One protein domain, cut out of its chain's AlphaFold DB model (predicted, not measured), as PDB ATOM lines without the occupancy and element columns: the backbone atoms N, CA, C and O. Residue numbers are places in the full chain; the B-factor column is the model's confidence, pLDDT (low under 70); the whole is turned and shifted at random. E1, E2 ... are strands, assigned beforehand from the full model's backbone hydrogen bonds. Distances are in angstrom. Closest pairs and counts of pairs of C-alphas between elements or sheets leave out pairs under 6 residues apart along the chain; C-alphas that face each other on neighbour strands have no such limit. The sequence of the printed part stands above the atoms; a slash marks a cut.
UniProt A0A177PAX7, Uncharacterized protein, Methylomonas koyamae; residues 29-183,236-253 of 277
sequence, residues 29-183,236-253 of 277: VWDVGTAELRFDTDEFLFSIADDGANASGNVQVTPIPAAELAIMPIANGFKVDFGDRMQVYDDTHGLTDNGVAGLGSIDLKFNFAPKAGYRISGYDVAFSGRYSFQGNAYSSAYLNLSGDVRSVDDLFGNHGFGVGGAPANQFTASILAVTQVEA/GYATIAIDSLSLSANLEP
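What this domain is: This is residues 29 to 183 and 236 to 253 of the 277 residues of an uncharacterized protein of Methylomonas koyamae (UniProt A0A177PAX7). Two twisted sheets lie face to face as a long, narrow sandwich, their strands at 11 degrees to each other: a branched sheet built round E7, and a second one in the order E5, E6, E13, E8, E11. The E1 and E2 hairpin lies toward one end of the rod, the links after E3 and E6 at the other. The printed part has 173 residues with thirteen named strands, E1 to E13 in chain order, and no named helix, in the class all strand; neighbours in both sheets are antiparallel. The whole is compact, with a radius of gyration of the C-alphas of 17.6 A, and spans 62 by 28 by 24 A.

Where its parts are: Find C-alpha 102 at (27.669, 143.760, 31.614); from there E7 runs 37.8 A to residue 114. In the same sheet look for E12, residues 170 to 179, 30.4 A; E9, 137 to 145, 27.3 A; E10, 148 to 152; E3, 45 to 50; E4, 60 to 63; E2, 35 to 39; and E1, 29 to 31, which begins at C-alpha 29 at (2.017, 127.298, 47.452). The second sheet holds E8, residues 118 to 134, 48.3 A; E6, 77 to 91, 35.9 A, which bends by 58 degrees at residue 83; E5, 70 to 74; E11, 161 to 164; and E13, 237 to 253, 48.5 A, ending at C-alpha 253 at (-10.477, 123.725, 29.777).

How they stand to each other: Start at E7: E2 and E3 lie on one side of it, E12 on the other. Look for N 36 and O 113 of E2 and E7, 2.8 A, N 49 and O 103 of E3 and E7, 2.7 A, and N 104 and O 175 of E7 and E12, 2.8 A, each within hydrogen-bond range. E7 lies on one side of E12 and E9 on the other side, with N 142 and O 174 of E9 and E12 within hydrogen-bond range at 2.8 A. The edge strands E1, E4 and E10 form hairpins with E2, E3 and E9; N 62 and O 48 of E3 and E4 are 2.7 A apart. In the second sheet, with edge strands E5 and E11, compare N 80 and O 245 of E6 and E13, 2.8 A, and N 126 and O 246 of E13 and E8, 2.9 A. Between the sheets, the closest C-alphas of E12 and E13 are those of Ala 177 and Ala 238, 5.3 A. E6 with E13, E7 with E12, E8 with E11 and E9 with E10 make a jelly roll, nested antiparallel pairs wound over both sheets.

The domain as a whole: The two C-alphas farthest apart, of Ala 116 and Ala 183, are 62.5 A apart. Residues 184 to 235 are not printed; C-alphas 183 and 236 are 10.6 A apart across the cut. Of the links that are printed whole, none is long. Mean pLDDT of the printed part is 80.8, with 40 residues under 70, among them residues 143 to 167.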
ATOM      1  N   VAL A  29       3.120 127.734  48.312       93.50
ATOM      2  CA  VAL A  29       2.017 127.298  47.452       93.50
ATOM      3  C   VAL A  29       1.021 128.438  47.328       93.50
ATOM      4  O   VAL A  29       0.450 128.879  48.327       93.50
ATOM      5  N   TRP A  30       0.802 128.904  46.103       95.25
ATOM      6  CA  TRP A  30      -0.188 129.921  45.776       95.25
ATOM      7  C   TRP A  30      -1.301 129.337  44.920       95.25
ATOM      8  O   TRP A  30      -1.059 128.669  43.916       95.25
ATOM      9  N   ASP A  31      -2.537 129.638  45.302       94.56
ATOM     10  CA  ASP A  31      -3.685 129.470  44.425       94.56
ATOM     11  C   ASP A  31      -3.764 130.689  43.498       94.56
ATOM     12  O   ASP A  31      -4.022 131.805  43.953       94.56
ATOM     13  N   VAL A  32      -3.512 130.480  42.205       92.69
ATOM     14  CA  VAL A  32      -3.426 131.544  41.192       92.69
ATOM     15  C   VAL A  32      -4.593 131.485  40.204       92.69
ATOM     16  O   VAL A  32      -4.464 131.875  39.051       92.69
ATOM     17  N   GLY A  33      -5.764 131.009  40.634       90.12
ATOM     18  CA  GLY A  33      -6.967 130.969  39.798       90.12
ATOM     19  C   GLY A  33      -7.261 129.562  39.292       90.12
ATOM     20  O   GLY A  33      -7.865 128.772  40.020       90.12
ATOM     21  N   THR A  34      -6.884 129.233  38.052       91.50
ATOM     22  CA  THR A  34      -7.122 127.894  37.463       91.50
ATOM     23  C   THR A  34      -5.928 126.945  37.601       91.50
ATOM     24  O   THR A  34      -5.998 125.796  37.160       91.50
ATOM     25  N   ALA A  35      -4.868 127.377  38.282       91.06
ATOM     26  CA  ALA A  35      -3.706 126.569  38.636       91.06
ATOM     27  C   ALA A  35      -3.286 126.807  40.095       91.06
ATOM     28  O   ALA A  35      -3.635 127.819  40.705       91.06
ATOM     29  N   GLU A  36      -2.524 125.867  40.639       94.19
ATOM     30  CA  GLU A  36      -1.688 126.062  41.819       94.19
ATOM     31  C   GLU A  36      -0.246 126.290  41.365       94.19
ATOM     32  O   GLU A  36       0.267 125.557  40.518       94.19
ATOM     33  N   LEU A  37       0.417 127.279  41.946       93.50
ATOM     34  CA  LEU A  37       1.828 127.563  41.736       93.50
ATOM     35  C   LEU A  37       2.607 127.147  42.982       93.50
ATOM     36  O   LEU A  37       2.277 127.565  44.091       93.50
ATOM     37  N   ARG A  38       3.647 126.334  42.799       94.06
ATOM     38  CA  ARG A  38       4.539 125.882  43.872       94.06
ATOM     39  C   ARG A  38       5.967 126.295  43.567       94.06
ATOM     40  O   ARG A  38       6.431 126.048  42.460       94.06
ATOM     41  N   PHE A  39       6.663 126.890  44.523       92.50
ATOM     42  CA  PHE A  39       8.051 127.327  44.350       92.50
ATOM     43  C   PHE A  39       8.756 127.447  45.699       92.50
ATOM     44  O   PHE A  39       8.111 127.449  46.747       92.50
ATOM     45  N   ASP A  40      10.076 127.545  45.657       91.25
ATOM     46  CA  ASP A  40      10.910 127.889  46.800       91.25
ATOM     47  C   ASP A  40      11.692 129.156  46.447       91.25
ATOM     48  O   ASP A  40      12.395 129.195  45.438       91.25
ATOM     49  N   THR A  41      11.531 130.218  47.236       87.88
ATOM     50  CA  THR A  41      12.229 131.487  46.988       87.88
ATOM     51  C   THR A  41      13.732 131.361  47.173       87.88
ATOM     52  O   THR A  41      14.470 132.126  46.561       87.88
ATOM     53  N   ASP A  42      14.191 130.393  47.968       88.44
ATOM     54  CA  ASP A  42      15.618 130.134  48.165       88.44
ATOM     55  C   ASP A  42      16.248 129.466  46.930       88.44
ATOM     56  O   ASP A  42      17.467 129.485  46.757       88.44
ATOM     57  N   GLU A  43      15.422 128.909  46.037       88.81
ATOM     58  CA  GLU A  43      15.855 128.381  44.744       88.81
ATOM     59  C   GLU A  43      15.832 129.427  43.621       88.81
ATOM     60  O   GLU A  43      16.276 129.124  42.509       88.81
ATOM     61  N   PHE A  44      15.329 130.638  43.879       92.06
ATOM     62  CA  PHE A  44      15.395 131.733  42.914       92.06
ATOM     63  C   PHE A  44      16.775 132.377  42.958       92.06
ATOM     64  O   PHE A  44      17.226 132.854  44.000       92.06
ATOM     65  N   LEU A  45      17.436 132.418  41.804       92.75
ATOM     66  CA  LEU A  45      18.752 133.018  41.654       92.75
ATOM     67  C   LEU A  45      18.649 134.238  40.751       92.75
ATOM     68  O   LEU A  45      18.155 134.176  39.628       92.75
ATOM     69  N   PHE A  46      19.168 135.346  41.254       93.75
ATOM     70  CA  PHE A  46      19.290 136.591  40.523       93.75
ATOM     71  C   PHE A  46      20.708 137.092  40.726       93.75
ATOM     72  O   PHE A  46      21.221 137.066  41.847       93.75
ATOM     73  N   SER A  47      21.359 137.537  39.663       92.81
ATOM     74  CA  SER A  47      22.675 138.149  39.795       92.81
ATOM     75  C   SER A  47      22.930 139.161  38.702       92.81
ATOM     76  O   SER A  47      22.411 139.040  37.594       92.81
ATOM     77  N   ILE A  48      23.752 140.138  39.036       90.88
ATOM     78  CA  ILE A  48      24.326 141.094  38.101       90.88
ATOM     79  C   ILE A  48      25.831 140.890  38.092       90.88
ATOM     80  O   ILE A  48      26.436 140.538  39.101       90.88
ATOM     81  N   ALA A  49      26.427 141.064  36.938       84.81
ATOM     82  CA  ALA A  49      27.840 140.980  36.682       84.81
ATOM     83  C   ALA A  49      28.149 142.225  35.860       84.81
ATOM     84  O   ALA A  49      28.120 142.194  34.633       84.81
ATOM     85  N   ASP A  50      28.306 143.345  36.556       71.56
ATOM     86  CA  ASP A  50      28.651 144.597  35.899       71.56
ATOM     87  C   ASP A  50      30.066 144.490  35.330       71.56
ATOM     88  O   ASP A  50      30.924 143.806  35.907       71.56
ATOM     89  N   ASP A  51      30.338 145.249  34.268       63.69
ATOM     90  CA  ASP A  51      31.688 145.467  33.729       63.69
ATOM     91  C   ASP A  51      32.587 146.280  34.693       63.69
ATOM     92  O   ASP A  51      33.616 146.853  34.353       63.69
ATOM     93  N   GLY A  52      32.216 146.324  35.974       55.34
ATOM     94  CA  GLY A  52      33.065 146.792  37.047       55.34
ATOM     95  C   GLY A  52      34.239 145.840  37.217       55.34
ATOM     96  O   GLY A  52      34.275 145.048  38.162       55.34
ATOM     97  N   ALA A  53      35.231 145.955  36.335       49.19
ATOM     98  CA  ALA A  53      36.598 145.629  36.644       49.19
ATOM     99  C   ALA A  53      36.898 146.270  38.001       49.19
ATOM    100  O   ALA A  53      37.116 147.476  38.137       49.19
ATOM    101  N   ASN A  54      36.941 145.453  39.052       50.72
ATOM    102  CA  ASN A  54      37.706 145.845  40.223       50.72
ATOM    103  C   ASN A  54      39.133 146.200  39.758       50.72
ATOM    104  O   ASN A  54      39.536 145.865  38.645       50.72
ATOM    105  N   ALA A  55      39.950 146.831  40.600       43.06
ATOM    106  CA  ALA A  55      41.321 147.212  40.225       43.06
ATOM    107  C   ALA A  55      42.216 146.043  39.715       43.06
ATOM    108  O   ALA A  55      43.374 146.259  39.375       43.06
ATOM    109  N   SER A  56      41.712 144.799  39.701       49.59
ATOM    110  CA  SER A  56      42.338 143.581  39.181       49.59
ATOM    111  C   SER A  56      41.714 143.034  37.878       49.59
ATOM    112  O   SER A  56      42.133 141.964  37.446       49.59
ATOM    113  N   GLY A  57      40.739 143.713  37.257       54.66
ATOM    114  CA  GLY A  57      40.166 143.333  35.955       54.66
ATOM    115  C   GLY A  57      39.183 142.155  35.971       54.66
ATOM    116  O   GLY A  57      38.943 141.560  34.925       54.66
ATOM    117  N   ASN A  58      38.644 141.775  37.136       61.44
ATOM    118  CA  ASN A  58      37.701 140.656  37.233       61.44
ATOM    119  C   ASN A  58      36.253 141.149  37.289       61.44
ATOM    120  O   ASN A  58      35.942 142.006  38.119       61.44
ATOM    121  N   VAL A  59      35.380 140.515  36.501       70.50
ATOM    122  CA  VAL A  59      33.920 140.676  36.577       70.50
ATOM    123  C   VAL A  59      33.434 140.238  37.957       70.50
ATOM    124  O   VAL A  59      33.621 139.083  38.359       70.50
ATOM    125  N   GLN A  60      32.809 141.150  38.697       76.19
ATOM    126  CA  GLN A  60      32.228 140.841  39.996       76.19
ATOM    127  C   GLN A  60      30.758 140.453  39.837       76.19
ATOM    128  O   GLN A  60      29.905 141.295  39.576       76.19
ATOM    129  N   VAL A  61      30.452 139.176  40.073       86.06
ATOM    130  CA  VAL A  61      29.064 138.710  40.149       86.06
ATOM    131  C   VAL A  61      28.491 139.053  41.524       86.06
ATOM    132  O   VAL A  61      28.947 138.538  42.547       86.06
ATOM    133  N   THR A  62      27.476 139.909  41.548       90.06
ATOM    134  CA  THR A  62      26.739 140.318  42.742       90.06
ATOM    135  C   THR A  62      25.366 139.640  42.747       90.06
ATOM    136  O   THR A  62      24.542 139.921  41.874       90.06
ATOM    137  N   PRO A  63      25.089 138.728  43.697       91.88
ATOM    138  CA  PRO A  63      23.773 138.115  43.816       91.88
ATOM    139  C   PRO A  63      22.749 139.123  44.353       91.88
ATOM    140  O   PRO A  63      23.060 139.918  45.238       91.88
ATOM    141  N   ILE A  64      21.512 139.044  43.863       92.88
ATOM    142  CA  ILE A  64      20.363 139.797  44.377       92.88
ATOM    143  C   ILE A  64      19.490 138.813  45.171       92.88
ATOM    144  O   ILE A  64      18.872 137.929  44.574       92.88
ATOM    145  N   PRO A  65      19.432 138.909  46.512       90.62
ATOM    146  CA  PRO A  65      18.662 137.960  47.310       90.62
ATOM    147  C   PRO A  65      17.164 138.049  47.004       90.62
ATOM    148  O   PRO A  65      16.587 139.134  47.035       90.62
ATOM    149  N   ALA A  66      16.501 136.908  46.794       90.06
ATOM    150  CA  ALA A  66      15.058 136.865  46.530       90.06
ATOM    151  C   ALA A  66      14.220 137.503  47.655       90.06
ATOM    152  O   ALA A  66      13.173 138.086  47.391       90.06
ATOM    153  N   ALA A  67      14.708 137.456  48.901       88.50
ATOM    154  CA  ALA A  67      14.083 138.100  50.059       88.50
ATOM    155  C   ALA A  67      14.035 139.639  49.969       88.50
ATOM    156  O   ALA A  67      13.284 140.276  50.705       88.50
ATOM    157  N   GLU A  68      14.838 140.240  49.089       89.50
ATOM    158  CA  GLU A  68      14.873 141.685  48.850       89.50
ATOM    159  C   GLU A  68      13.961 142.125  47.696       89.50
ATOM    160  O   GLU A  68      13.858 143.325  47.422       89.50
ATOM    161  N   LEU A  69      13.304 141.169  47.032       93.12
ATOM    162  CA  LEU A  69      12.419 141.382  45.892       93.12
ATOM    163  C   LEU A  69      10.958 141.187  46.295       93.12
ATOM    164  O   LEU A  69      10.634 140.376  47.165       93.12
ATOM    165  N   ALA A  70      10.047 141.899  45.630       93.81
ATOM    166  CA  ALA A  70       8.622 141.668  45.828       93.81
ATOM    167  C   ALA A  70       8.126 140.631  44.818       93.81
ATOM    168  O   ALA A  70       7.983 140.906  43.628       93.81
ATOM    169  N   ILE A  71       7.842 139.427  45.308       94.12
ATOM    170  CA  ILE A  71       7.238 138.353  44.521       94.12
ATOM    171  C   ILE A  71       5.759 138.307  44.895       94.12
ATOM    172  O   ILE A  71       5.416 138.182  46.073       94.12
ATOM    173  N   MET A  72       4.872 138.417  43.909       95.25
ATOM    174  CA  MET A  72       3.427 138.487  44.138       95.25
ATOM    175  C   MET A  72       2.644 137.609  43.159       95.25
ATOM    176  O   MET A  72       3.047 137.469  42.000       95.25
ATOM    177  N   PRO A  73       1.515 137.019  43.589       95.25
ATOM    178  CA  PRO A  73       0.669 136.243  42.699       95.25
ATOM    179  C   PRO A  73      -0.033 137.161  41.693       95.25
ATOM    180  O   PRO A  73      -0.483 138.256  42.031       95.25
ATOM    181  N   ILE A  74      -0.181 136.675  40.465       94.19
ATOM    182  CA  ILE A  74      -1.040 137.263  39.430       94.19
ATOM    183  C   ILE A  74      -1.989 136.182  38.899       94.19
ATOM    184  O   ILE A  74      -1.911 135.020  39.301       94.19
ATOM    185  N   ALA A  75      -2.905 136.547  38.001       92.62
ATOM    186  CA  ALA A  75      -3.781 135.566  37.367       92.62
ATOM    187  C   ALA A  75      -2.942 134.489  36.655       92.62
ATOM    188  O   ALA A  75      -2.156 134.807  35.771       92.62
ATOM    189  N   ASN A  76      -3.117 133.234  37.068       90.56
ATOM    190  CA  ASN A  76      -2.430 132.038  36.574       90.56
ATOM    191  C   ASN A  76      -0.897 132.082  36.652       90.56
ATOM    192  O   ASN A  76      -0.228 131.352  35.922       90.56
ATOM    193  N   GLY A  77      -0.322 132.907  37.530       93.12
ATOM    194  CA  GLY A  77       1.104 133.195  37.478       93.12
ATOM    195  C   GLY A  77       1.668 133.911  38.692       93.12
ATOM    196  O   GLY A  77       1.023 134.047  39.733       93.12
ATOM    197  N   PHE A  78       2.878 134.428  38.525       94.25
ATOM    198  CA  PHE A  78       3.497 135.343  39.473       94.25
ATOM    199  C   PHE A  78       4.198 136.499  38.759       94.25
ATOM    200  O   PHE A  78       4.533 136.424  37.574       94.25
ATOM    201  N   LYS A  79       4.415 137.574  39.511       94.38
ATOM    202  CA  LYS A  79       5.232 138.718  39.128       94.38
ATOM    203  C   LYS A  79       6.378 138.862  40.127       94.38
ATOM    204  O   LYS A  79       6.144 138.797  41.333       94.38
ATOM    205  N   VAL A  80       7.584 139.071  39.616       95.19
ATOM    206  CA  VAL A  80       8.754 139.519  40.372       95.19
ATOM    207  C   VAL A  80       8.947 140.996  40.068       95.19
ATOM    208  O   VAL A  80       9.070 141.387  38.908       95.19
ATOM    209  N   ASP A  81       8.923 141.816  41.107       95.00
ATOM    210  CA  ASP A  81       9.272 143.227  41.042       95.00
ATOM    211  C   ASP A  81      10.707 143.393  41.542       95.00
ATOM    212  O   ASP A  81      11.025 143.081  42.696       95.00
ATOM    213  N   PHE A  82      11.570 143.833  40.635       93.19
ATOM    214  CA  PHE A  82      12.973 144.088  40.909       93.19
ATOM    215  C   PHE A  82      13.203 145.514  41.412       93.19
ATOM    216  O   PHE A  82      14.241 145.777  42.027       93.19
ATOM    217  N   GLY A  83      12.267 146.438  41.159       87.19
ATOM    218  CA  GLY A  83      12.531 147.870  41.257       87.19
ATOM    219  C   GLY A  83      13.794 148.232  40.472       87.19
ATOM    220  O   GLY A  83      13.967 147.813  39.335       87.19
ATOM    221  N   ASP A  84      14.726 148.936  41.113       84.56
ATOM    222  CA  ASP A  84      16.001 149.330  40.498       84.56
ATOM    223  C   ASP A  84      17.153 148.327  40.748       84.56
ATOM    224  O   ASP A  84      18.320 148.669  40.577       84.56
ATOM    225  N   ARG A  85      16.871 147.101  41.215       90.38
ATOM    226  CA  ARG A  85      17.927 146.153  41.635       90.38
ATOM    227  C   ARG A  85      18.512 145.328  40.494       90.38
ATOM    228  O   ARG A  85      19.665 144.927  40.585       90.38
ATOM    229  N   MET A  86      17.723 145.045  39.459       91.12
ATOM    230  CA  MET A  86      18.154 144.274  38.293       91.12
ATOM    231  C   MET A  86      18.543 145.239  37.177       91.12
ATOM    232  O   MET A  86      17.812 145.418  36.203       91.12
ATOM    233  N   GLN A  87      19.682 145.896  37.358       89.38
ATOM    234  CA  GLN A  87      20.244 146.829  36.396       89.38
ATOM    235  C   GLN A  87      21.671 146.418  36.084       89.38
ATOM    236  O   GLN A  87      22.414 146.012  36.970       89.38
ATOM    237  N   VAL A  88      22.013 146.530  34.811       88.19
ATOM    238  CA  VAL A  88      23.336 146.245  34.292       88.19
ATOM    239  C   VAL A  88      23.814 147.462  33.526       88.19
ATOM    240  O   VAL A  88      23.035 148.153  32.848       88.19
ATOM    241  N   TYR A  89      25.098 147.725  33.676       85.00
ATOM    242  CA  TYR A  89      25.774 148.842  33.059       85.00
ATOM    243  C   TYR A  89      27.080 148.387  32.420       85.00
ATOM    244  O   TYR A  89      27.787 147.538  32.965       85.00
ATOM    245  N   ASP A  90      27.359 148.965  31.265       83.12
ATOM    246  CA  ASP A  90      28.598 148.812  30.525       83.12
ATOM    247  C   ASP A  90      28.974 150.206  30.004       83.12
ATOM    248  O   ASP A  90      28.129 150.916  29.451       83.12
ATOM    249  N   ASP A  91      30.215 150.605  30.252       80.44
ATOM    250  CA  ASP A  91      30.779 151.909  29.932       80.44
ATOM    251  C   ASP A  91      32.074 151.713  29.170       80.44
ATOM    252  O   ASP A  91      32.894 150.887  29.558       80.44
ATOM    253  N   THR A  92      32.332 152.549  28.165       74.25
ATOM    254  CA  THR A  92      33.624 152.475  27.484       74.25
ATOM    255  C   THR A  92      34.751 152.937  28.412       74.25
ATOM    256  O   THR A  92      34.788 154.105  28.816       74.25
ATOM    257  N   HIS A  93      35.730 152.075  28.676       72.19
ATOM    258  CA  HIS A  93      36.899 152.365  29.522       72.19
ATOM    259  C   HIS A  93      38.112 152.886  28.724       72.19
ATOM    260  O   HIS A  93      39.269 152.536  28.984       72.19
ATOM    261  N   GLY A  94      37.846 153.742  27.736       68.75
ATOM    262  CA  GLY A  94      38.837 154.277  26.805       68.75
ATOM    263  C   GLY A  94      39.371 153.245  25.806       68.75
ATOM    264  O   GLY A  94      38.833 152.153  25.651       68.75
ATOM    265  N   LEU A  95      40.469 153.572  25.118       68.69
ATOM    266  CA  LEU A  95      41.026 152.743  24.030       68.69
ATOM    267  C   LEU A  95      41.501 151.340  24.453       68.69
ATOM    268  O   LEU A  95      41.790 150.505  23.598       68.69
ATOM    269  N   THR A  96      41.641 151.093  25.756       69.38
ATOM    270  CA  THR A  96      42.106 149.814  26.317       69.38
ATOM    271  C   THR A  96      40.983 148.938  26.850       69.38
ATOM    272  O   THR A  96      41.263 147.916  27.476       69.38
ATOM    273  N   ASP A  97      39.736 149.347  26.644       71.62
ATOM    274  CA  ASP A  97      38.582 148.545  27.002       71.62
ATOM    275  C   ASP A  97      38.644 147.171  26.315       71.62
ATOM    276  O   ASP A  97      38.978 147.036  25.132       71.62
ATOM    277  N   ASN A  98      38.375 146.129  27.091       68.38
ATOM    278  CA  ASN A  98      38.395 144.744  26.647       68.38
ATOM    279  C   ASN A  98      37.028 144.282  26.108       68.38
ATOM    280  O   ASN A  98      36.928 143.136  25.659       68.38
ATOM    281  N   GLY A  99      36.015 145.158  26.119       68.50
ATOM    282  CA  GLY A  99      34.671 144.894  25.608       68.50
ATOM    283  C   GLY A  99      33.938 143.834  26.424       68.50
ATOM    284  O   GLY A  99      33.206 143.011  25.860       68.50
ATOM    285  N   VAL A 100      34.206 143.770  27.730       76.12
ATOM    286  CA  VAL A 100      33.526 142.840  28.624       76.12
ATOM    287  C   VAL A 100      32.127 143.371  28.897       76.12
ATOM    288  O   VAL A 100      31.925 144.363  29.572       76.12
ATOM    289  N   ALA A 101      31.139 142.663  28.366       78.38
ATOM    290  CA  ALA A 101      29.753 143.047  28.544       78.38
ATOM    291  C   ALA A 101      29.313 142.962  30.011       78.38
ATOM    292  O   ALA A 101      29.600 141.979  30.708       78.38
ATOM    293  N   GLY A 102      28.481 143.914  30.420       83.38
ATOM    294  CA  GLY A 102      27.669 143.760  31.614       83.38
ATOM    295  C   GLY A 102      26.614 142.669  31.397       83.38
ATOM    296  O   GLY A 102      25.918 142.650  30.377       83.38
ATOM    297  N   LEU A 103      26.429 141.782  32.378       87.94
ATOM    298  CA  LEU A 103      25.455 140.690  32.330       87.94
ATOM    299  C   LEU A 103      24.546 140.689  33.562       87.94
ATOM    300  O   LEU A 103      25.002 140.813  34.688       87.94
ATOM    301  N   GLY A 104      23.261 140.428  33.372       89.12
ATOM    302  CA  GLY A 104      22.343 140.062  34.444       89.12
ATOM    303  C   GLY A 104      21.766 138.681  34.174       89.12
ATOM    304  O   GLY A 104      21.515 138.341  33.021       89.12
ATOM    305  N   SER A 105      21.551 137.873  35.209       91.25
ATOM    306  CA  SER A 105      20.927 136.553  35.102       91.25
ATOM    307  C   SER A 105      19.778 136.364  36.090       91.25
ATOM    308  O   SER A 105      19.786 136.887  37.205       91.25
ATOM    309  N   ILE A 106      18.779 135.612  35.643       92.25
ATOM    310  CA  ILE A 106      17.565 135.238  36.361       92.25
ATOM    311  C   ILE A 106      17.392 133.728  36.180       92.25
ATOM    312  O   ILE A 106      17.399 133.247  35.049       92.25
ATOM    313  N   ASP A 107      17.201 132.987  37.268       92.56
ATOM    314  CA  ASP A 107      16.841 131.566  37.274       92.56
ATOM    315  C   ASP A 107      15.748 131.329  38.325       92.56
ATOM    316  O   ASP A 107      15.938 131.569  39.516       92.56
ATOM    317  N   LEU A 108      14.580 130.887  37.867       91.94
ATOM    318  CA  LEU A 108      13.382 130.689  38.673       91.94
ATOM    319  C   LEU A 108      12.920 129.244  38.559       91.94
ATOM    320  O   LEU A 108      12.562 128.792  37.469       91.94
ATOM    321  N   LYS A 109      12.837 128.545  39.691       91.00
ATOM    322  CA  LYS A 109      12.327 127.171  39.767       91.00
ATOM    323  C   LYS A 109      10.934 127.130  40.367       91.00
ATOM    324  O   LYS A 109      10.706 127.526  41.508       91.00
ATOM    325  N   PHE A 110       9.981 126.637  39.598       91.50
ATOM    326  CA  PHE A 110       8.578 126.618  39.990       91.50
ATOM    327  C   PHE A 110       7.885 125.376  39.446       91.50
ATOM    328  O   PHE A 110       8.440 124.602  38.675       91.50
ATOM    329  N   ASN A 111       6.646 125.161  39.857       91.25
ATOM    330  CA  ASN A 111       5.812 124.089  39.354       91.25
ATOM    331  C   ASN A 111       4.361 124.563  39.300       91.25
ATOM    332  O   ASN A 111       3.752 124.832  40.339       91.25
ATOM    333  N   PHE A 112       3.815 124.649  38.089       90.56
ATOM    334  CA  PHE A 112       2.396 124.900  37.874       90.56
ATOM    335  C   PHE A 112       1.630 123.577  37.829       90.56
ATOM    336  O   PHE A 112       1.841 122.742  36.950       90.56
ATOM    337  N   ALA A 113       0.683 123.412  38.747       91.69
ATOM    338  CA  ALA A 113      -0.262 122.307  38.749       91.69
ATOM    339  C   ALA A 113      -1.644 122.821  38.307       91.69
ATOM    340  O   ALA A 113      -2.281 123.568  39.054       91.69
ATOM    341  N   PRO A 114      -2.144 122.461  37.110       90.06
ATOM    342  CA  PRO A 114      -3.475 122.877  36.686       90.06
ATOM    343  C   PRO A 114      -4.539 122.260  37.601       90.06
ATOM    344  O   PRO A 114      -4.454 121.088  37.979       90.06
ATOM    345  N   LYS A 115      -5.573 123.034  37.937       91.50
ATOM    346  CA  LYS A 115      -6.724 122.513  38.679       91.50
ATOM    347  C   LYS A 115      -7.532 121.545  37.814       91.50
ATOM    348  O   LYS A 115      -7.455 121.547  36.585       91.50
ATOM    349  N   ALA A 116      -8.346 120.721  38.470       88.50
ATOM    350  CA  ALA A 116      -9.204 119.756  37.791       88.50
ATOM    351  C   ALA A 116     -10.057 120.424  36.697       88.50
ATOM    352  O   ALA A 116     -10.691 121.452  36.926       88.50
ATOM    353  N   GLY A 117     -10.079 119.813  35.508       88.19
ATOM    354  CA  GLY A 117     -10.791 120.345  34.345       88.19
ATOM    355  C   GLY A 117      -9.986 121.330  33.496       88.19
ATOM    356  O   GLY A 117     -10.523 121.804  32.501       88.19
ATOM    357  N   TYR A 118      -8.718 121.595  33.822       90.25
ATOM    358  CA  TYR A 118      -7.819 122.431  33.027       90.25
ATOM    359  C   TYR A 118      -6.529 121.693  32.664       90.25
ATOM    360  O   TYR A 118      -6.120 120.739  33.329       90.25
ATOM    361  N   ARG A 119      -5.881 122.145  31.593       88.44
ATOM    362  CA  ARG A 119      -4.517 121.767  31.212       88.44
ATOM    363  C   ARG A 119      -3.727 123.020  30.871       88.44
ATOM    364  O   ARG A 119      -4.309 123.996  30.407       88.44
ATOM    365  N   ILE A 120      -2.416 122.958  31.052       86.88
ATOM    366  CA  ILE A 120      -1.509 124.006  30.586       86.88
ATOM    367  C   ILE A 120      -1.286 123.800  29.085       86.88
ATOM    368  O   ILE A 120      -0.927 122.699  28.666       86.88
ATOM    369  N   SER A 121      -1.554 124.827  28.282       85.88
ATOM    370  CA  SER A 121      -1.282 124.853  26.839       85.88
ATOM    371  C   SER A 121      -0.030 125.657  26.485       85.88
ATOM    372  O   SER A 121       0.518 125.484  25.396       85.88
ATOM    373  N   GLY A 122       0.457 126.480  27.412       85.62
ATOM    374  CA  GLY A 122       1.711 127.203  27.273       85.62
ATOM    375  C   GLY A 122       1.950 128.196  28.402       85.62
ATOM    376  O   GLY A 122       1.332 128.086  29.460       85.62
ATOM    377  N   TYR A 123       2.820 129.172  28.159       84.88
ATOM    378  CA  TYR A 123       3.150 130.236  29.108       84.88
ATOM    379  C   TYR A 123       3.314 131.568  28.402       84.88
ATOM    380  O   TYR A 123       3.921 131.596  27.336       84.88
ATOM    381  N   ASP A 124       2.853 132.633  29.047       85.56
ATOM    382  CA  ASP A 124       3.141 134.012  28.685       85.56
ATOM    383  C   ASP A 124       4.186 134.569  29.652       85.56
ATOM    384  O   ASP A 124       4.007 134.553  30.874       85.56
ATOM    385  N   VAL A 125       5.279 135.074  29.095       83.44
ATOM    386  CA  VAL A 125       6.329 135.787  29.830       83.44
ATOM    387  C   VAL A 125       6.306 137.235  29.381       83.44
ATOM    388  O   VAL A 125       6.316 137.468  28.179       83.44
ATOM    389  N   ALA A 126       6.319 138.184  30.314       84.94
ATOM    390  CA  ALA A 126       6.429 139.605  30.002       84.94
ATOM    391  C   ALA A 126       7.438 140.314  30.908       84.94
ATOM    392  O   ALA A 126       7.551 139.999  32.095       84.94
ATOM    393  N   PHE A 127       8.135 141.290  30.330       82.81
ATOM    394  CA  PHE A 127       9.106 142.147  31.003       82.81
ATOM    395  C   PHE A 127       8.670 143.605  30.931       82.81
ATOM    396  O   PHE A 127       8.066 144.038  29.951       82.81
ATOM    397  N   SER A 128       9.026 144.372  31.955       85.38
ATOM    398  CA  SER A 128       9.020 145.830  31.916       85.38
ATOM    399  C   SER A 128      10.373 146.346  32.380       85.38
ATOM    400  O   SER A 128      10.948 145.795  33.320       85.38
ATOM    401  N   GLY A 129      10.864 147.411  31.762       85.25
ATOM    402  CA  GLY A 129      12.172 147.950  32.093       85.25
ATOM    403  C   GLY A 129      12.482 149.252  31.376       85.25
ATOM    404  O   GLY A 129      11.619 149.856  30.736       85.25
ATOM    405  N   ARG A 130      13.750 149.652  31.457       86.19
ATOM    406  CA  ARG A 130      14.329 150.825  30.791       86.19
ATOM    407  C   ARG A 130      15.702 150.480  30.220       86.19
ATOM    408  O   ARG A 130      16.394 149.606  30.733       86.19
ATOM    409  N   TYR A 131      16.096 151.186  29.172       85.38
ATOM    410  CA  TYR A 131      17.413 151.071  28.558       85.38
ATOM    411  C   TYR A 131      17.863 152.432  28.040       85.38
ATOM    412  O   TYR A 131      17.040 153.309  27.766       85.38
ATOM    413  N   SER A 132      19.168 152.620  27.926       84.50
ATOM    414  CA  SER A 132      19.755 153.799  27.304       84.50
ATOM    415  C   SER A 132      21.141 153.443  26.804       84.50
ATOM    416  O   SER A 132      21.846 152.667  27.443       84.50
ATOM    417  N   PHE A 133      21.524 153.996  25.663       86.00
ATOM    418  CA  PHE A 133      22.862 153.815  25.137       86.00
ATOM    419  C   PHE A 133      23.311 155.046  24.354       86.00
ATOM    420  O   PHE A 133      22.486 155.820  23.857       86.00
ATOM    421  N   GLN A 134      24.623 155.205  24.238       82.94
ATOM    422  CA  GLN A 134      25.282 156.228  23.437       82.94
ATOM    423  C   GLN A 134      26.510 155.632  22.748       82.94
ATOM    424  O   GLN A 134      27.209 154.809  23.333       82.94
ATOM    425  N   GLY A 135      26.789 156.093  21.524       80.56
ATOM    426  CA  GLY A 135      27.914 155.608  20.723       80.56
ATOM    427  C   GLY A 135      27.622 154.250  20.087       80.56
ATOM    428  O   GLY A 135      26.459 153.880  19.891       80.56
ATOM    429  N   ASN A 136      28.678 153.511  19.753       79.50
ATOM    430  CA  ASN A 136      28.579 152.140  19.267       79.50
ATOM    431  C   ASN A 136      28.285 151.170  20.427       79.50
ATOM    432  O   ASN A 136      29.169 150.493  20.949       79.50
ATOM    433  N   ALA A 137      27.030 151.146  20.858       77.50
ATOM    434  CA  ALA A 137      26.578 150.405  22.025       77.50
ATOM    435  C   ALA A 137      25.202 149.775  21.771       77.50
ATOM    436  O   ALA A 137      24.394 150.301  21.000       77.50
ATOM    437  N   TYR A 138      24.923 148.644  22.417       75.69
ATOM    438  CA  TYR A 138      23.614 147.995  22.376       75.69
ATOM    439  C   TYR A 138      23.271 147.320  23.704       75.69
ATOM    440  O   TYR A 138      24.109 147.096  24.575       75.69
ATOM    441  N   SER A 139      21.998 146.989  23.878       69.62
ATOM    442  CA  SER A 139      21.531 146.192  25.011       69.62
ATOM    443  C   SER A 139      20.533 145.158  24.520       69.62
ATOM    444  O   SER A 139      19.755 145.439  23.609       69.62
ATOM    445  N   SER A 140      20.556 143.964  25.099       71.94
ATOM    446  CA  SER A 140      19.681 142.860  24.703       71.94
ATOM    447  C   SER A 140      19.200 142.058  25.907       71.94
ATOM    448  O   SER A 140      19.781 142.105  26.991       71.94
ATOM    449  N   ALA A 141      18.115 141.309  25.718       67.00
ATOM    450  CA  ALA A 141      17.678 140.292  26.664       67.00
ATOM    451  C   ALA A 141      17.500 138.947  25.966       67.00
ATOM    452  O   ALA A 141      16.942 138.852  24.871       67.00
ATOM    453  N   TYR A 142      17.925 137.891  26.647       70.88
ATOM    454  CA  TYR A 142      17.793 136.514  26.200       70.88
ATOM    455  C   TYR A 142      16.972 135.729  27.200       70.88
ATOM    456  O   TYR A 142      17.126 135.872  28.410       70.88
ATOM    457  N   LEU A 143      16.094 134.875  26.690       69.25
ATOM    458  CA  LEU A 143      15.101 134.185  27.494       69.25
ATOM    459  C   LEU A 143      15.119 132.708  27.152       69.25
ATOM    460  O   LEU A 143      15.217 132.329  25.986       69.25
ATOM    461  N   ASN A 144      15.010 131.868  28.170       62.88
ATOM    462  CA  ASN A 144      14.933 130.430  28.007       62.88
ATOM    463  C   ASN A 144      13.970 129.834  29.035       62.88
ATOM    464  O   ASN A 144      14.246 129.796  30.236       62.88
ATOM    465  N   LEU A 145      12.836 129.336  28.541       65.00
ATOM    466  CA  LEU A 145      11.846 128.623  29.339       65.00
ATOM    467  C   LEU A 145      11.887 127.137  28.965       65.00
ATOM    468  O   LEU A 145      11.520 126.762  27.853       65.00
ATOM    469  N   SER A 146      12.330 126.289  29.899       61.97
ATOM    470  CA  SER A 146      12.391 124.825  29.735       61.97
ATOM    471  C   SER A 146      13.011 124.327  28.412       61.97
ATOM    472  O   SER A 146      12.594 123.296  27.884       61.97
ATOM    473  N   GLY A 147      14.027 125.022  27.890       56.81
ATOM    474  CA  GLY A 147      14.764 124.628  26.687       56.81
ATOM    475  C   GLY A 147      14.328 125.317  25.390       56.81
ATOM    476  O   GLY A 147      15.013 125.127  24.385       56.81
ATOM    477  N   ASP A 148      13.254 126.118  25.383       61.28
ATOM    478  CA  ASP A 148      12.938 127.021  24.263       61.28
ATOM    479  C   ASP A 148      13.665 128.358  24.476       61.28
ATOM    480  O   ASP A 148      13.289 129.145  25.348       61.28
ATOM    481  N   VAL A 149      14.737 128.584  23.708       57.25
ATOM    482  CA  VAL A 149      15.546 129.811  23.758       57.25
ATOM    483  C   VAL A 149      14.995 130.818  22.757       57.25
ATOM    484  O   VAL A 149      14.926 130.540  21.559       57.25
ATOM    485  N   ARG A 150      14.663 132.020  23.228       64.00
ATOM    486  CA  ARG A 150      14.253 133.147  22.385       64.00
ATOM    487  C   ARG A 150      15.107 134.373  22.682       64.00
ATOM    488  O   ARG A 150      15.306 134.732  23.841       64.00
ATOM    489  N   SER A 151      15.600 135.005  21.619       57.44
ATOM    490  CA  SER A 151      16.178 136.350  21.696       57.44
ATOM    491  C   SER A 151      15.046 137.365  21.701       57.44
ATOM    492  O   SER A 151      14.107 137.237  20.909       57.44
ATOM    493  N   VAL A 152      15.124 138.355  22.585       61.66
ATOM    494  CA  VAL A 152      14.256 139.530  22.551       61.66
ATOM    495  C   VAL A 152      15.134 140.706  22.160       61.66
ATOM    496  O   VAL A 152      15.785 141.329  22.996       61.66
ATOM    497  N   ASP A 153      15.164 140.963  20.853       54.91
ATOM    498  CA  ASP A 153      15.964 142.042  20.263       54.91
ATOM    499  C   ASP A 153      15.326 143.426  20.498       54.91
ATOM    500  O   ASP A 153      15.968 144.450  20.286       54.91
ATOM    501  N   ASP A 154      14.073 143.465  20.969       52.25
ATOM    502  CA  ASP A 154      13.366 144.688  21.339       52.25
ATOM    503  C   ASP A 154      12.558 144.457  22.623       52.25
ATOM    504  O   ASP A 154      11.531 143.781  22.625       52.25
ATOM    505  N   LEU A 155      13.056 144.980  23.741       51.38
ATOM    506  CA  LEU A 155      12.432 144.878  25.065       51.38
ATOM    507  C   LEU A 155      11.255 145.845  25.257       51.38
ATOM    508  O   LEU A 155      10.605 145.793  26.303       51.38
ATOM    509  N   PHE A 156      10.952 146.723  24.286       51.34
ATOM    510  CA  PHE A 156       9.994 147.813  24.488       51.34
ATOM    511  C   PHE A 156       8.635 147.560  23.838       51.34
ATOM    512  O   PHE A 156       8.413 147.714  22.641       51.34
ATOM    513  N   GLY A 157       7.716 147.145  24.708       46.31
ATOM    514  CA  GLY A 157       6.352 146.685  24.464       46.31
ATOM    515  C   GLY A 157       5.984 145.724  25.599       46.31
ATOM    516  O   GLY A 157       6.872 145.142  26.212       46.31
ATOM    517  N   ASN A 158       4.698 145.544  25.926       48.03
ATOM    518  CA  ASN A 158       4.288 144.377  26.723       48.03
ATOM    519  C   ASN A 158       4.556 143.135  25.861       48.03
ATOM    520  O   ASN A 158       3.671 142.664  25.144       48.03
ATOM    521  N   HIS A 159       5.797 142.662  25.863       52.78
ATOM    522  CA  HIS A 159       6.225 141.548  25.036       52.78
ATOM    523  C   HIS A 159       5.883 140.266  25.763       52.78
ATOM    524  O   HIS A 159       6.659 139.776  26.572       52.78
ATOM    525  N   GLY A 160       4.673 139.778  25.497       53.12
ATOM    526  CA  GLY A 160       4.251 138.423  25.807       53.12
ATOM    527  C   GLY A 160       4.709 137.488  24.698       53.12
ATOM    528  O   GLY A 160       4.301 137.667  23.550       53.12
ATOM    529  N   PHE A 161       5.520 136.481  25.005       60.50
ATOM    530  CA  PHE A 161       5.721 135.360  24.086       60.50
ATOM    531  C   PHE A 161       5.125 134.090  24.679       60.50
ATOM    532  O   PHE A 161       5.413 133.722  25.814       60.50
ATOM    533  N   GLY A 162       4.288 133.442  23.870       57.25
ATOM    534  CA  GLY A 162       3.680 132.159  24.177       57.25
ATOM    535  C   GLY A 162       4.663 131.022  23.919       57.25
ATOM    536  O   GLY A 162       5.023 130.777  22.764       57.25
ATOM    537  N   VAL A 163       5.069 130.292  24.955       62.16
ATOM    538  CA  VAL A 163       5.792 129.018  24.792       62.16
ATOM    539  C   VAL A 163       4.770 127.892  24.807       62.16
ATOM    540  O   VAL A 163       4.175 127.614  25.844       62.16
ATOM    541  N   GLY A 164       4.517 127.266  23.657       59.28
ATOM    542  CA  GLY A 164       3.605 126.125  23.563       59.28
ATOM    543  C   GLY A 164       4.299 124.832  23.986       59.28
ATOM    544  O   GLY A 164       5.367 124.517  23.469       59.28
ATOM    545  N   GLY A 165       3.698 124.054  24.889       61.12
ATOM    546  CA  GLY A 165       4.273 122.768  25.293       61.12
ATOM    547  C   GLY A 165       4.035 122.378  26.748       61.12
ATOM    548  O   GLY A 165       3.236 122.986  27.451       61.12
ATOM    549  N   ALA A 166       4.702 121.294  27.152       58.00
ATOM    550  CA  ALA A 166       4.621 120.616  28.450       58.00
ATOM    551  C   ALA A 166       4.773 121.552  29.675       58.00
ATOM    552  O   ALA A 166       5.239 122.681  29.533       58.00
ATOM    553  N   PRO A 167       4.407 121.099  30.896       67.94
ATOM    554  CA  PRO A 167       4.659 121.864  32.114       67.94
ATOM    555  C   PRO A 167       6.133 122.279  32.216       67.94
ATOM    556  O   PRO A 167       7.019 121.426  32.212       67.94
ATOM    557  N   ALA A 168       6.366 123.588  32.306       76.62
ATOM    558  CA  ALA A 168       7.665 124.166  32.572       76.62
ATOM    559  C   ALA A 168       7.893 124.164  34.082       76.62
ATOM    560  O   ALA A 168       6.991 124.490  34.859       76.62
ATOM    561  N   ASN A 169       9.097 123.783  34.490       84.00
ATOM    562  CA  ASN A 169       9.514 123.775  35.890       84.00
ATOM    563  C   ASN A 169      10.650 124.764  36.193       84.00
ATOM    564  O   ASN A 169      11.086 124.887  37.337       84.00
ATOM    565  N   GLN A 170      11.152 125.441  35.161       87.69
ATOM    566  CA  GLN A 170      12.260 126.373  35.272       87.69
ATOM    567  C   GLN A 170      12.156 127.451  34.198       87.69
ATOM    568  O   GLN A 170      11.882 127.155  33.030       87.69
ATOM    569  N   PHE A 171      12.429 128.687  34.597       87.12
ATOM    570  CA  PHE A 171      12.611 129.828  33.715       87.12
ATOM    571  C   PHE A 171      13.987 130.425  33.947       87.12
ATOM    572  O   PHE A 171      14.346 130.724  35.080       87.12
ATOM    573  N   THR A 172      14.721 130.643  32.866       88.19
ATOM    574  CA  THR A 172      15.994 131.353  32.891       88.19
ATOM    575  C   THR A 172      15.936 132.544  31.948       88.19
ATOM    576  O   THR A 172      15.334 132.477  30.878       88.19
ATOM    577  N   ALA A 173      16.555 133.643  32.343       85.75
ATOM    578  CA  ALA A 173      16.685 134.831  31.518       85.75
ATOM    579  C   ALA A 173      18.031 135.500  31.779       85.75
ATOM    580  O   ALA A 173      18.596 135.380  32.866       85.75
ATOM    581  N   SER A 174      18.531 136.220  30.787       85.88
ATOM    582  CA  SER A 174      19.666 137.109  30.943       85.88
ATOM    583  C   SER A 174      19.420 138.446  30.262       85.88
ATOM    584  O   SER A 174      18.692 138.541  29.276       85.88
ATOM    585  N   ILE A 175      20.034 139.482  30.811       85.94
ATOM    586  CA  ILE A 175      20.139 140.802  30.192       85.94
ATOM    587  C   ILE A 175      21.600 141.105  29.939       85.94
ATOM    588  O   ILE A 175      22.467 140.653  30.685       85.94
ATOM    589  N   LEU A 176      21.853 141.846  28.878       85.06
ATOM    590  CA  LEU A 176      23.179 142.162  28.396       85.06
ATOM    591  C   LEU A 176      23.222 143.651  28.063       85.06
ATOM    592  O   LEU A 176      22.357 144.150  27.341       85.06
ATOM    593  N   ALA A 177      24.229 144.345  28.575       83.88
ATOM    594  CA  ALA A 177      24.631 145.659  28.096       83.88
ATOM    595  C   ALA A 177      26.011 145.499  27.464       83.88
ATOM    596  O   ALA A 177      26.874 144.864  28.063       83.88
ATOM    597  N   VAL A 178      26.174 146.008  26.244       82.12
ATOM    598  CA  VAL A 178      27.439 145.949  25.514       82.12
ATOM    599  C   VAL A 178      27.777 147.329  24.989       82.12
ATOM    600  O   VAL A 178      27.009 147.902  24.209       82.12
ATOM    601  N   THR A 179      28.950 147.827  25.338       79.38
ATOM    602  CA  THR A 179      29.570 148.957  24.657       79.38
ATOM    603  C   THR A 179      30.763 148.498  23.839       79.38
ATOM    604  O   THR A 179      31.370 147.455  24.084       79.38
ATOM    605  N   GLN A 180      31.058 149.232  22.774       77.44
ATOM    606  CA  GLN A 180      32.263 149.032  21.985       77.44
ATOM    607  C   GLN A 180      33.020 150.343  21.913       77.44
ATOM    608  O   GLN A 180      32.427 151.407  21.724       77.44
ATOM    609  N   VAL A 181      34.347 150.248  21.998       74.56
ATOM    610  CA  VAL A 181      35.220 151.392  21.759       74.56
ATOM    611  C   VAL A 181      35.025 151.868  20.328       74.56
ATOM    612  O   VAL A 181      35.278 151.141  19.364       74.56
ATOM    613  N   GLU A 182      34.608 153.117  20.198       81.06
ATOM    614  CA  GLU A 182      34.658 153.855  18.949       81.06
ATOM    615  C   GLU A 182      35.822 154.843  19.040       81.06
ATOM    616  O   GLU A 182      35.968 155.552  20.033       81.06
ATOM    617  N   ALA A 183      36.691 154.863  18.031       81.81
ATOM    618  CA  ALA A 183      37.867 155.722  18.022       81.81
ATOM    619  C   ALA A 183      38.109 156.299  16.630       81.81
ATOM    620  O   ALA A 183      37.830 155.653  15.616       81.81
ATOM    621  N   GLY A 236      31.179 155.940  25.072       84.25
ATOM    622  CA  GLY A 236      29.872 155.328  24.928       84.25
ATOM    623  C   GLY A 236      29.443 154.663  26.227       84.25
ATOM    624  O   GLY A 236      30.252 154.419  27.118       84.25
ATOM    625  N   TYR A 237      28.149 154.385  26.321       84.44
ATOM    626  CA  TYR A 237      27.573 153.668  27.451       84.44
ATOM    627  C   TYR A 237      26.394 152.821  26.980       84.44
ATOM    628  O   TYR A 237      25.740 153.147  25.984       84.44
ATOM    629  N   ALA A 238      26.098 151.754  27.710       85.94
ATOM    630  CA  ALA A 238      24.914 150.930  27.567       85.94
ATOM    631  C   ALA A 238      24.364 150.618  28.957       85.94
ATOM    632  O   ALA A 238      25.073 150.182  29.860       85.94
ATOM    633  N   THR A 239      23.064 150.804  29.137       87.50
ATOM    634  CA  THR A 239      22.378 150.389  30.354       87.50
ATOM    635  C   THR A 239      21.076 149.699  30.024       87.50
ATOM    636  O   THR A 239      20.340 150.107  29.124       87.50
ATOM    637  N   ILE A 240      20.777 148.676  30.811       86.81
ATOM    638  CA  ILE A 240      19.528 147.935  30.777       86.81
ATOM    639  C   ILE A 240      19.100 147.650  32.211       86.81
ATOM    640  O   ILE A 240      19.882 147.160  33.023       86.81
ATOM    641  N   ALA A 241      17.852 147.968  32.533       88.88
ATOM    642  CA  ALA A 241      17.244 147.648  33.812       88.88
ATOM    643  C   ALA A 241      15.912 146.940  33.584       88.88
ATOM    644  O   ALA A 241      15.098 147.390  32.774       88.88
ATOM    645  N   ILE A 242      15.690 145.848  34.309       89.12
ATOM    646  CA  ILE A 242      14.389 145.193  34.404       89.12
ATOM    647  C   ILE A 242      13.733 145.690  35.682       89.12
ATOM    648  O   ILE A 242      14.211 145.394  36.771       89.12
ATOM    649  N   ASP A 243      12.600 146.373  35.542       90.44
ATOM    650  CA  ASP A 243      11.780 146.771  36.683       90.44
ATOM    651  C   ASP A 243      10.933 145.586  37.157       90.44
ATOM    652  O   ASP A 243      10.774 145.343  38.353       90.44
ATOM    653  N   SER A 244      10.368 144.812  36.220       91.62
ATOM    654  CA  SER A 244       9.575 143.638  36.576       91.62
ATOM    655  C   SER A 244       9.533 142.542  35.518       91.62
ATOM    656  O   SER A 244       9.685 142.787  34.321       91.62
ATOM    657  N   LEU A 245       9.279 141.326  35.994       91.19
ATOM    658  CA  LEU A 245       9.060 140.115  35.214       91.19
ATOM    659  C   LEU A 245       7.741 139.484  35.653       91.19
ATOM    660  O   LEU A 245       7.513 139.289  36.844       91.19
ATOM    661  N   SER A 246       6.895 139.097  34.706       91.38
ATOM    662  CA  SER A 246       5.723 138.266  34.969       91.38
ATOM    663  C   SER A 246       5.749 136.994  34.141       91.38
ATOM    664  O   SER A 246       6.032 137.043  32.946       91.38
ATOM    665  N   LEU A 247       5.386 135.882  34.773       90.31
ATOM    666  CA  LEU A 247       5.181 134.590  34.134       90.31
ATOM    667  C   LEU A 247       3.772 134.098  34.467       90.31
ATOM    668  O   LEU A 247       3.428 133.950  35.641       90.31
ATOM    669  N   SER A 248       2.980 133.811  33.438       90.88
ATOM    670  CA  SER A 248       1.617 133.289  33.547       90.88
ATOM    671  C   SER A 248       1.470 132.009  32.736       90.88
ATOM    672  O   SER A 248       1.887 131.946  31.585       90.88
ATOM    673  N   ALA A 249       0.850 130.985  33.312       89.56
ATOM    674  CA  ALA A 249       0.467 129.790  32.578       89.56
ATOM    675  C   ALA A 249      -0.789 130.056  31.732       89.56
ATOM    676  O   ALA A 249      -1.790 130.594  32.213       89.56
ATOM    677  N   ASN A 250      -0.763 129.606  30.482       89.50
ATOM    678  CA  ASN A 250      -1.922 129.581  29.602       89.50
ATOM    679  C   ASN A 250      -2.688 128.291  29.864       89.50
ATOM    680  O   ASN A 250      -2.157 127.193  29.681       89.50
ATOM    681  N   LEU A 251      -3.927 128.419  30.339       88.75
ATOM    682  CA  LEU A 251      -4.762 127.282  30.711       88.75
ATOM    683  C   LEU A 251      -5.975 127.160  29.799       88.75
ATOM    684  O   LEU A 251      -6.730 128.108  29.596       88.75
ATOM    685  N   GLU A 252      -6.202 125.941  29.327       89.62
ATOM    686  CA  GLU A 252      -7.365 125.578  28.527       89.62
ATOM    687  C   GLU A 252      -8.246 124.586  29.292       89.62
ATOM    688  O   GLU A 252      -7.721 123.663  29.928       89.62
ATOM    689  N   PRO A 253      -9.580 124.719  29.218       89.31
ATOM    690  CA  PRO A 253     -10.477 123.725  29.777       89.31
ATOM    691  C   PRO A 253     -10.316 122.396  29.031       89.31
ATOM    692  O   PRO A 253     -10.368 122.331  27.803       89.31
TER     693      PRO A 253